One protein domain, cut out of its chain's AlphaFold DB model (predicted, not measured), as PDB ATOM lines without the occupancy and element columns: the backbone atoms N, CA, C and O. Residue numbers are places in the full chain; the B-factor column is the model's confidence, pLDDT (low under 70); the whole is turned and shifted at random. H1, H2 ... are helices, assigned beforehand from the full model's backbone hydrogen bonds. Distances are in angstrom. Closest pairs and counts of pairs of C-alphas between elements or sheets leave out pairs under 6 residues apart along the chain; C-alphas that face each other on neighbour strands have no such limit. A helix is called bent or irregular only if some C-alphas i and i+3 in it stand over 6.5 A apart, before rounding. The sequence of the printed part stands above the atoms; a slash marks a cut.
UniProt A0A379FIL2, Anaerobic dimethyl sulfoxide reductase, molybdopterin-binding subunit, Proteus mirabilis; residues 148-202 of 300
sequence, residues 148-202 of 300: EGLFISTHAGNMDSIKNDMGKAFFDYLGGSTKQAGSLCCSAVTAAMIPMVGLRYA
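This is residues 148 to 202 of the 300 residues of the protein "Anaerobic dimethyl sulfoxide reductase, molybdopterin-binding subunit" of Proteus mirabilis (UniProt A0A379FIL2). Two short helices, H1 and H2, sit at opposite ends of an elongated, loosely built shape, joined by a long stretch with no named element, residues 174 to 185. The stretch before H1, residues 148 to 161, passes along the H1 end, where a short parallel pairing ties residues 151 to 152 to residues 178 to 179; residues 157 to 162 stick out. The printed part has 55 residues, with H1 then H2 along the chain and no named strand; the class is all helix, though under half of the residues, 24, are in named elements. The whole is loose, with a radius of gyration of the C-alphas of 13.4 A and spans of 36 by 23 by 18 A.

The printed part begins at Glu 148, with its C-alpha at (-5.362, -46.814, 2.396). H1 is residues 162 to 173, 14.9 A from first to last C-alpha, and begins at C-alpha 162 at (2.400, -33.347, -13.502). H2 is residues 186 to 197, 15.7 A long in the same sense, and ends at C-alpha 197 at (21.170, -56.232, -17.383). Neither helix is bent or irregular, but only just: C-alphas 163 and 166 of H1 are 6.3 A apart, and C-alphas 192 and 195 of H2 are 6.2 A apart.

H1 and H2 are apart, with no C-alpha of the one within 8 A of the other. The N-to-C direction of H1 has a z component of 1.00, and that of H2 an x component of 0.97. In H1 and in H2 alike, 6 of 8 pairs of O i and N i+4 are within hydrogen-bond range.

The C-alphas of Gly 149 and Val 197 are the two farthest apart, at 37.1 A. The link from H1 to H2 is long, with 12 residues, and the printed part has no cut. The mean pLDDT of the printed part is 85.7, and residues 155 to 157 are under 70.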
ATOM      1  N   GLU A 148      -5.010 -45.644   3.213       95.12
ATOM      2  CA  GLU A 148      -5.362 -46.814   2.396       95.12
ATOM      3  C   GLU A 148      -6.705 -46.639   1.665       95.12
ATOM      4  O   GLU A 148      -6.908 -47.211   0.589       95.12
ATOM      5  N   GLY A 149      -7.595 -45.784   2.187       95.69
ATOM      6  CA  GLY A 149      -8.840 -45.402   1.518       95.69
ATOM      7  C   GLY A 149      -8.635 -44.569   0.247       95.69
ATOM      8  O   GLY A 149      -9.548 -44.460  -0.574       95.69
ATOM      9  N   LEU A 150      -7.442 -43.999   0.044       95.56
ATOM     10  CA  LEU A 150      -7.090 -43.248  -1.158       95.56
ATOM     11  C   LEU A 150      -6.444 -44.179  -2.182       95.56
ATOM     12  O   LEU A 150      -5.400 -44.765  -1.916       95.56
ATOM     13  N   PHE A 151      -7.012 -44.272  -3.384       92.56
ATOM     14  CA  PHE A 151      -6.417 -45.027  -4.488       92.56
ATOM     15  C   PHE A 151      -5.958 -44.101  -5.612       92.56
ATOM     16  O   PHE A 151      -6.771 -43.405  -6.227       92.56
ATOM     17  N   ILE A 152      -4.662 -44.142  -5.930       87.38
ATOM     18  CA  ILE A 152      -4.095 -43.396  -7.055       87.38
ATOM     19  C   ILE A 152      -3.884 -44.312  -8.269       87.38
ATOM     20  O   ILE A 152      -3.065 -45.232  -8.271       87.38
ATOM     21  N   SER A 153      -4.599 -44.012  -9.354       82.06
ATOM     22  CA  SER A 153      -4.374 -44.636 -10.660       82.06
ATOM     23  C   SER A 153      -3.533 -43.715 -11.542       82.06
ATOM     24  O   SER A 153      -3.962 -42.635 -11.948       82.06
ATOM     25  N   THR A 154      -2.311 -44.150 -11.840       73.00
ATOM     26  CA  THR A 154      -1.361 -43.465 -12.733       73.00
ATOM     27  C   THR A 154      -1.191 -44.272 -14.031       73.00
ATOM     28  O   THR A 154      -1.582 -45.435 -14.080       73.00
ATOM     29  N   HIS A 155      -0.596 -43.686 -15.080       65.81
ATOM     30  CA  HIS A 155      -0.233 -44.378 -16.342       65.81
ATOM     31  C   HIS A 155      -1.361 -44.712 -17.345       65.81
ATOM     32  O   HIS A 155      -1.478 -45.836 -17.829       65.81
ATOM     33  N   ALA A 156      -2.157 -43.720 -17.761       62.22
ATOM     34  CA  ALA A 156      -3.055 -43.890 -18.913       62.22
ATOM     35  C   ALA A 156      -3.201 -42.605 -19.738       62.22
ATOM     36  O   ALA A 156      -3.553 -41.558 -19.195       62.22
ATOM     37  N   GLY A 157      -2.940 -42.675 -21.048       65.12
ATOM     38  CA  GLY A 157      -3.264 -41.640 -22.047       65.12
ATOM     39  C   GLY A 157      -2.487 -40.315 -21.969       65.12
ATOM     40  O   GLY A 157      -2.487 -39.557 -22.937       65.12
ATOM     41  N   ASN A 158      -1.808 -40.041 -20.856       76.12
ATOM     42  CA  ASN A 158      -0.952 -38.882 -20.646       76.12
ATOM     43  C   ASN A 158       0.204 -39.267 -19.710       76.12
ATOM     44  O   ASN A 158      -0.039 -39.750 -18.601       76.12
ATOM     45  N   MET A 159       1.434 -39.072 -20.185       76.00
ATOM     46  CA  MET A 159       2.676 -39.409 -19.484       76.00
ATOM     47  C   MET A 159       3.506 -38.173 -19.109       76.00
ATOM     48  O   MET A 159       4.728 -38.242 -19.049       76.00
ATOM     49  N   ASP A 160       2.861 -37.027 -18.884       79.19
ATOM     50  CA  ASP A 160       3.546 -35.851 -18.343       79.19
ATOM     51  C   ASP A 160       3.940 -36.017 -16.857       79.19
ATOM     52  O   ASP A 160       3.408 -36.865 -16.127       79.19
ATOM     53  N   SER A 161       4.898 -35.202 -16.410       80.00
ATOM     54  CA  SER A 161       5.408 -35.223 -15.033       80.00
ATOM     55  C   SER A 161       4.393 -34.726 -14.001       80.00
ATOM     56  O   SER A 161       4.483 -35.118 -12.841       80.00
ATOM     57  N   ILE A 162       3.414 -33.909 -14.405       79.75
ATOM     58  CA  ILE A 162       2.400 -33.347 -13.502       79.75
ATOM     59  C   ILE A 162       1.456 -34.460 -13.042       79.75
ATOM     60  O   ILE A 162       1.254 -34.679 -11.850       79.75
ATOM     61  N   LYS A 163       0.909 -35.220 -13.987       77.12
ATOM     62  CA  LYS A 163       0.003 -36.329 -13.699       77.12
ATOM     63  C   LYS A 163       0.710 -37.468 -12.965       77.12
ATOM     64  O   LYS A 163       0.094 -38.112 -12.119       77.12
ATOM     65  N   ASN A 164       1.954 -37.769 -13.335       80.62
ATOM     66  CA  ASN A 164       2.645 -38.943 -12.815       80.62
ATOM     67  C   ASN A 164       3.422 -38.612 -11.543       80.62
ATOM     68  O   ASN A 164       2.966 -38.946 -10.454       80.62
ATOM     69  N   ASP A 165       4.581 -37.972 -11.653       84.12
ATOM     70  CA  ASP A 165       5.484 -37.847 -10.508       84.12
ATOM     71  C   ASP A 165       5.026 -36.782  -9.508       84.12
ATOM     72  O   ASP A 165       5.047 -37.045  -8.308       84.12
ATOM     73  N   MET A 166       4.502 -35.641  -9.970       85.88
ATOM     74  CA  MET A 166       3.913 -34.652  -9.056       85.88
ATOM     75  C   MET A 166       2.628 -35.179  -8.406       85.88
ATOM     76  O   MET A 166       2.412 -34.960  -7.219       85.88
ATOM     77  N   GLY A 167       1.810 -35.927  -9.155       86.56
ATOM     78  CA  GLY A 167       0.646 -36.621  -8.610       86.56
ATOM     79  C   GLY A 167       1.028 -37.567  -7.468       86.56
ATOM     80  O   GLY A 167       0.434 -37.498  -6.398       86.56
ATOM     81  N   LYS A 168       2.063 -38.397  -7.648       87.44
ATOM     82  CA  LYS A 168       2.585 -39.261  -6.571       87.44
ATOM     83  C   LYS A 168       3.078 -38.442  -5.378       87.44
ATOM     84  O   LYS A 168       2.685 -38.744  -4.258       87.44
ATOM     85  N   ALA A 169       3.869 -37.396  -5.626       90.88
ATOM     86  CA  ALA A 169       4.430 -36.555  -4.572       90.88
ATOM     87  C   ALA A 169       3.343 -35.900  -3.703       90.88
ATOM     88  O   ALA A 169       3.490 -35.833  -2.486       90.88
ATOM     89  N   PHE A 170       2.230 -35.474  -4.309       91.25
ATOM     90  CA  PHE A 170       1.084 -34.933  -3.577       91.25
ATOM     91  C   PHE A 170       0.478 -35.956  -2.605       91.25
ATOM     92  O   PHE A 170       0.275 -35.644  -1.438       91.25
ATOM     93  N   PHE A 171       0.228 -37.190  -3.050       91.50
ATOM     94  CA  PHE A 171      -0.314 -38.221  -2.158       91.50
ATOM     95  C   PHE A 171       0.707 -38.708  -1.126       91.50
ATOM     96  O   PHE A 171       0.320 -39.044  -0.012       91.50
ATOM     97  N   ASP A 172       1.998 -38.717  -1.459       92.75
ATOM     98  CA  ASP A 172       3.056 -39.038  -0.498       92.75
ATOM     99  C   ASP A 172       3.141 -37.963   0.607       92.75
ATOM    100  O   ASP A 172       3.274 -38.309   1.780       92.75
ATOM    101  N   TYR A 173       2.948 -36.678   0.274       93.75
ATOM    102  CA  TYR A 173       2.834 -35.588   1.257       93.75
ATOM    103  C   TYR A 173       1.653 -35.772   2.223       93.75
ATOM    104  O   TYR A 173       1.767 -35.450   3.403       93.75
ATOM    105  N   LEU A 174       0.537 -36.337   1.753       92.69
ATOM    106  CA  LEU A 174      -0.640 -36.617   2.584       92.69
ATOM    107  C   LEU A 174      -0.470 -37.827   3.522       92.69
ATOM    108  O   LEU A 174      -1.419 -38.176   4.221       92.69
ATOM    109  N   GLY A 175       0.692 -38.491   3.534       94.25
ATOM    110  CA  GLY A 175       0.936 -39.720   4.303       94.25
ATOM    111  C   GLY A 175       0.827 -41.009   3.479       94.25
ATOM    112  O   GLY A 175       0.881 -42.104   4.035       94.25
ATOM    113  N   GLY A 176       0.695 -40.902   2.153       94.19
ATOM    114  CA  GLY A 176       0.647 -42.028   1.224       94.19
ATOM    115  C   GLY A 176      -0.747 -42.326   0.668       94.19
ATOM    116  O   GLY A 176      -1.725 -41.622   0.918       94.19
ATOM    117  N   SER A 177      -0.823 -43.377  -0.149       94.00
ATOM    118  CA  SER A 177      -2.056 -43.880  -0.769       94.00
ATOM    119  C   SER A 177      -1.892 -45.338  -1.202       94.00
ATOM    120  O   SER A 177      -0.771 -45.811  -1.416       94.00
ATOM    121  N   THR A 178      -3.010 -46.028  -1.407       93.75
ATOM    122  CA  THR A 178      -3.058 -47.315  -2.103       93.75
ATOM    123  C   THR A 178      -2.654 -47.129  -3.566       93.75
ATOM    124  O   THR A 178      -3.216 -46.312  -4.303       93.75
ATOM    125  N   LYS A 179      -1.674 -47.922  -4.007       88.19
ATOM    126  CA  LYS A 179      -1.100 -47.891  -5.361       88.19
ATOM    127  C   LYS A 179      -1.321 -49.235  -6.054       88.19
ATOM    128  O   LYS A 179      -1.429 -50.276  -5.412       88.19
ATOM    129  N   GLN A 180      -1.367 -49.228  -7.383       85.81
ATOM    130  CA  GLN A 180      -1.403 -50.466  -8.159       85.81
ATOM    131  C   GLN A 180      -0.064 -51.216  -8.047       85.81
ATOM    132  O   GLN A 180       0.999 -50.630  -8.256       85.81
ATOM    133  N   ALA A 181      -0.120 -52.523  -7.786       83.81
ATOM    134  CA  ALA A 181       1.035 -53.401  -7.925       83.81
ATOM    135  C   ALA A 181       1.243 -53.769  -9.405       83.81
ATOM    136  O   ALA A 181       0.363 -54.336 -10.055       83.81
ATOM    137  N   GLY A 182       2.421 -53.448  -9.940       79.56
ATOM    138  CA  GLY A 182       2.758 -53.697 -11.340       79.56
ATOM    139  C   GLY A 182       2.119 -52.710 -12.326       79.56
ATOM    140  O   GLY A 182       1.686 -51.618 -11.977       79.56
ATOM    141  N   SER A 183       2.124 -53.081 -13.603       79.69
ATOM    142  CA  SER A 183       1.628 -52.285 -14.726       79.69
ATOM    143  C   SER A 183       1.095 -53.209 -15.819       79.69
ATOM    144  O   SER A 183       1.559 -54.341 -15.957       79.69
ATOM    145  N   LEU A 184       0.160 -52.713 -16.632       81.12
ATOM    146  CA  LEU A 184      -0.485 -53.512 -17.682       81.12
ATOM    147  C   LEU A 184       0.496 -54.055 -18.735       81.12
ATOM    148  O   LEU A 184       0.288 -55.143 -19.260       81.12
ATOM    149  N   CYS A 185       1.550 -53.299 -19.057       82.19
ATOM    150  CA  CYS A 185       2.480 -53.643 -20.138       82.19
ATOM    151  C   CYS A 185       3.924 -53.821 -19.654       82.19
ATOM    152  O   CYS A 185       4.600 -54.781 -20.021       82.19
ATOM    153  N   CYS A 186       4.414 -52.916 -18.807       84.19
ATOM    154  CA  CYS A 186       5.838 -52.846 -18.504       84.19
ATOM    155  C   CYS A 186       6.315 -53.876 -17.476       84.19
ATOM    156  O   CYS A 186       7.518 -54.093 -17.380       84.19
ATOM    157  N   SER A 187       5.424 -54.519 -16.718       87.75
ATOM    158  CA  SER A 187       5.824 -55.438 -15.642       87.75
ATOM    159  C   SER A 187       6.633 -56.625 -16.148       87.75
ATOM    160  O   SER A 187       7.648 -56.958 -15.545       87.75
ATOM    161  N   ALA A 188       6.237 -57.215 -17.280       87.56
ATOM    162  CA  ALA A 188       6.970 -58.326 -17.882       87.56
ATOM    163  C   ALA A 188       8.369 -57.899 -18.358       87.56
ATOM    164  O   ALA A 188       9.342 -58.612 -18.133       87.56
ATOM    165  N   VAL A 189       8.478 -56.709 -18.963       88.31
ATOM    166  CA  VAL A 189       9.763 -56.153 -19.419       88.31
ATOM    167  C   VAL A 189      10.677 -55.880 -18.230       88.31
ATOM    168  O   VAL A 189      11.825 -56.305 -18.240       88.31
ATOM    169  N   THR A 190      10.162 -55.233 -17.183       88.94
ATOM    170  CA  THR A 190      10.915 -54.946 -15.958       88.94
ATOM    171  C   THR A 190      11.417 -56.230 -15.297       88.94
ATOM    172  O   THR A 190      12.594 -56.314 -14.956       88.94
ATOM    173  N   ALA A 191      10.549 -57.239 -15.157       90.44
ATOM    174  CA  ALA A 191      10.894 -58.515 -14.532       90.44
ATOM    175  C   ALA A 191      11.936 -59.314 -15.333       90.44
ATOM    176  O   ALA A 191      12.709 -60.053 -14.735       90.44
ATOM    177  N   ALA A 192      11.981 -59.158 -16.660       90.19
ATOM    178  CA  ALA A 192      12.984 -59.802 -17.506       90.19
ATOM    179  C   ALA A 192      14.307 -59.015 -17.561       90.19
ATOM    180  O   ALA A 192      15.378 -59.597 -17.422       90.19
ATOM    181  N   MET A 193      14.253 -57.695 -17.758       91.81
ATOM    182  CA  MET A 193      15.440 -56.866 -18.000       91.81
ATOM    183  C   MET A 193      16.278 -56.637 -16.739       91.81
ATOM    184  O   MET A 193      17.502 -56.697 -16.822       91.81
ATOM    185  N   ILE A 194      15.652 -56.423 -15.573       92.56
ATOM    186  CA  ILE A 194      16.400 -56.146 -14.335       92.56
ATOM    187  C   ILE A 194      17.362 -57.295 -13.986       92.56
ATOM    188  O   ILE A 194      18.541 -57.009 -13.788       92.56
ATOM    189  N   PRO A 195      16.944 -58.577 -13.972       91.56
ATOM    190  CA  PRO A 195      17.875 -59.676 -13.723       91.56
ATOM    191  C   PRO A 195      18.929 -59.865 -14.824       91.56
ATOM    192  O   PRO A 195      20.022 -60.335 -14.529       91.56
ATOM    193  N   MET A 196      18.616 -59.525 -16.084       90.00
ATOM    194  CA  MET A 196      19.537 -59.725 -17.214       90.00
ATOM    195  C   MET A 196      20.626 -58.652 -17.317       90.00
ATOM    196  O   MET A 196      21.766 -58.977 -17.633       90.00
ATOM    197  N   VAL A 197      20.278 -57.377 -17.108       89.75
ATOM    198  CA  VAL A 197      21.170 -56.232 -17.383       89.75
ATOM    199  C   VAL A 197      21.192 -55.174 -16.272       89.75
ATOM    200  O   VAL A 197      21.781 -54.112 -16.447       89.75
ATOM    201  N   GLY A 198      20.534 -55.418 -15.134       91.00
ATOM    202  CA  GLY A 198      20.522 -54.512 -13.974       91.00
ATOM    203  C   GLY A 198      19.645 -53.263 -14.123       91.00
ATOM    204  O   GLY A 198      19.519 -52.481 -13.184       91.00
ATOM    205  N   LEU A 199      19.010 -53.064 -15.280       90.12
ATOM    206  CA  LEU A 199      18.190 -51.893 -15.597       90.12
ATOM    207  C   LEU A 199      16.849 -52.327 -16.186       90.12
ATOM    208  O   LEU A 199      16.757 -53.329 -16.888       90.12
ATOM    209  N   ARG A 200      15.793 -51.539 -15.952       83.38
ATOM    210  CA  ARG A 200      14.459 -51.796 -16.531       83.38
ATOM    211  C   ARG A 200      14.438 -51.663 -18.059       83.38
ATOM    212  O   ARG A 200      13.662 -52.348 -18.721       83.38
ATOM    213  N   TYR A 201      15.219 -50.737 -18.605       80.00
ATOM    214  CA  TYR A 201      15.218 -50.388 -20.022       80.00
ATOM    215  C   TYR A 201      16.594 -49.857 -20.427       80.00
ATOM    216  O   TYR A 201      17.169 -49.047 -19.704       80.00
ATOM    217  N   ALA A 202      17.085 -50.290 -21.587       79.50
ATOM    218  CA  ALA A 202      18.244 -49.716 -22.258       79.50
ATOM    219  C   ALA A 202      17.761 -49.113 -23.580       79.50
ATOM    220  O   ALA A 202      17.241 -49.830 -24.438       79.50
TER     221      ALA A 202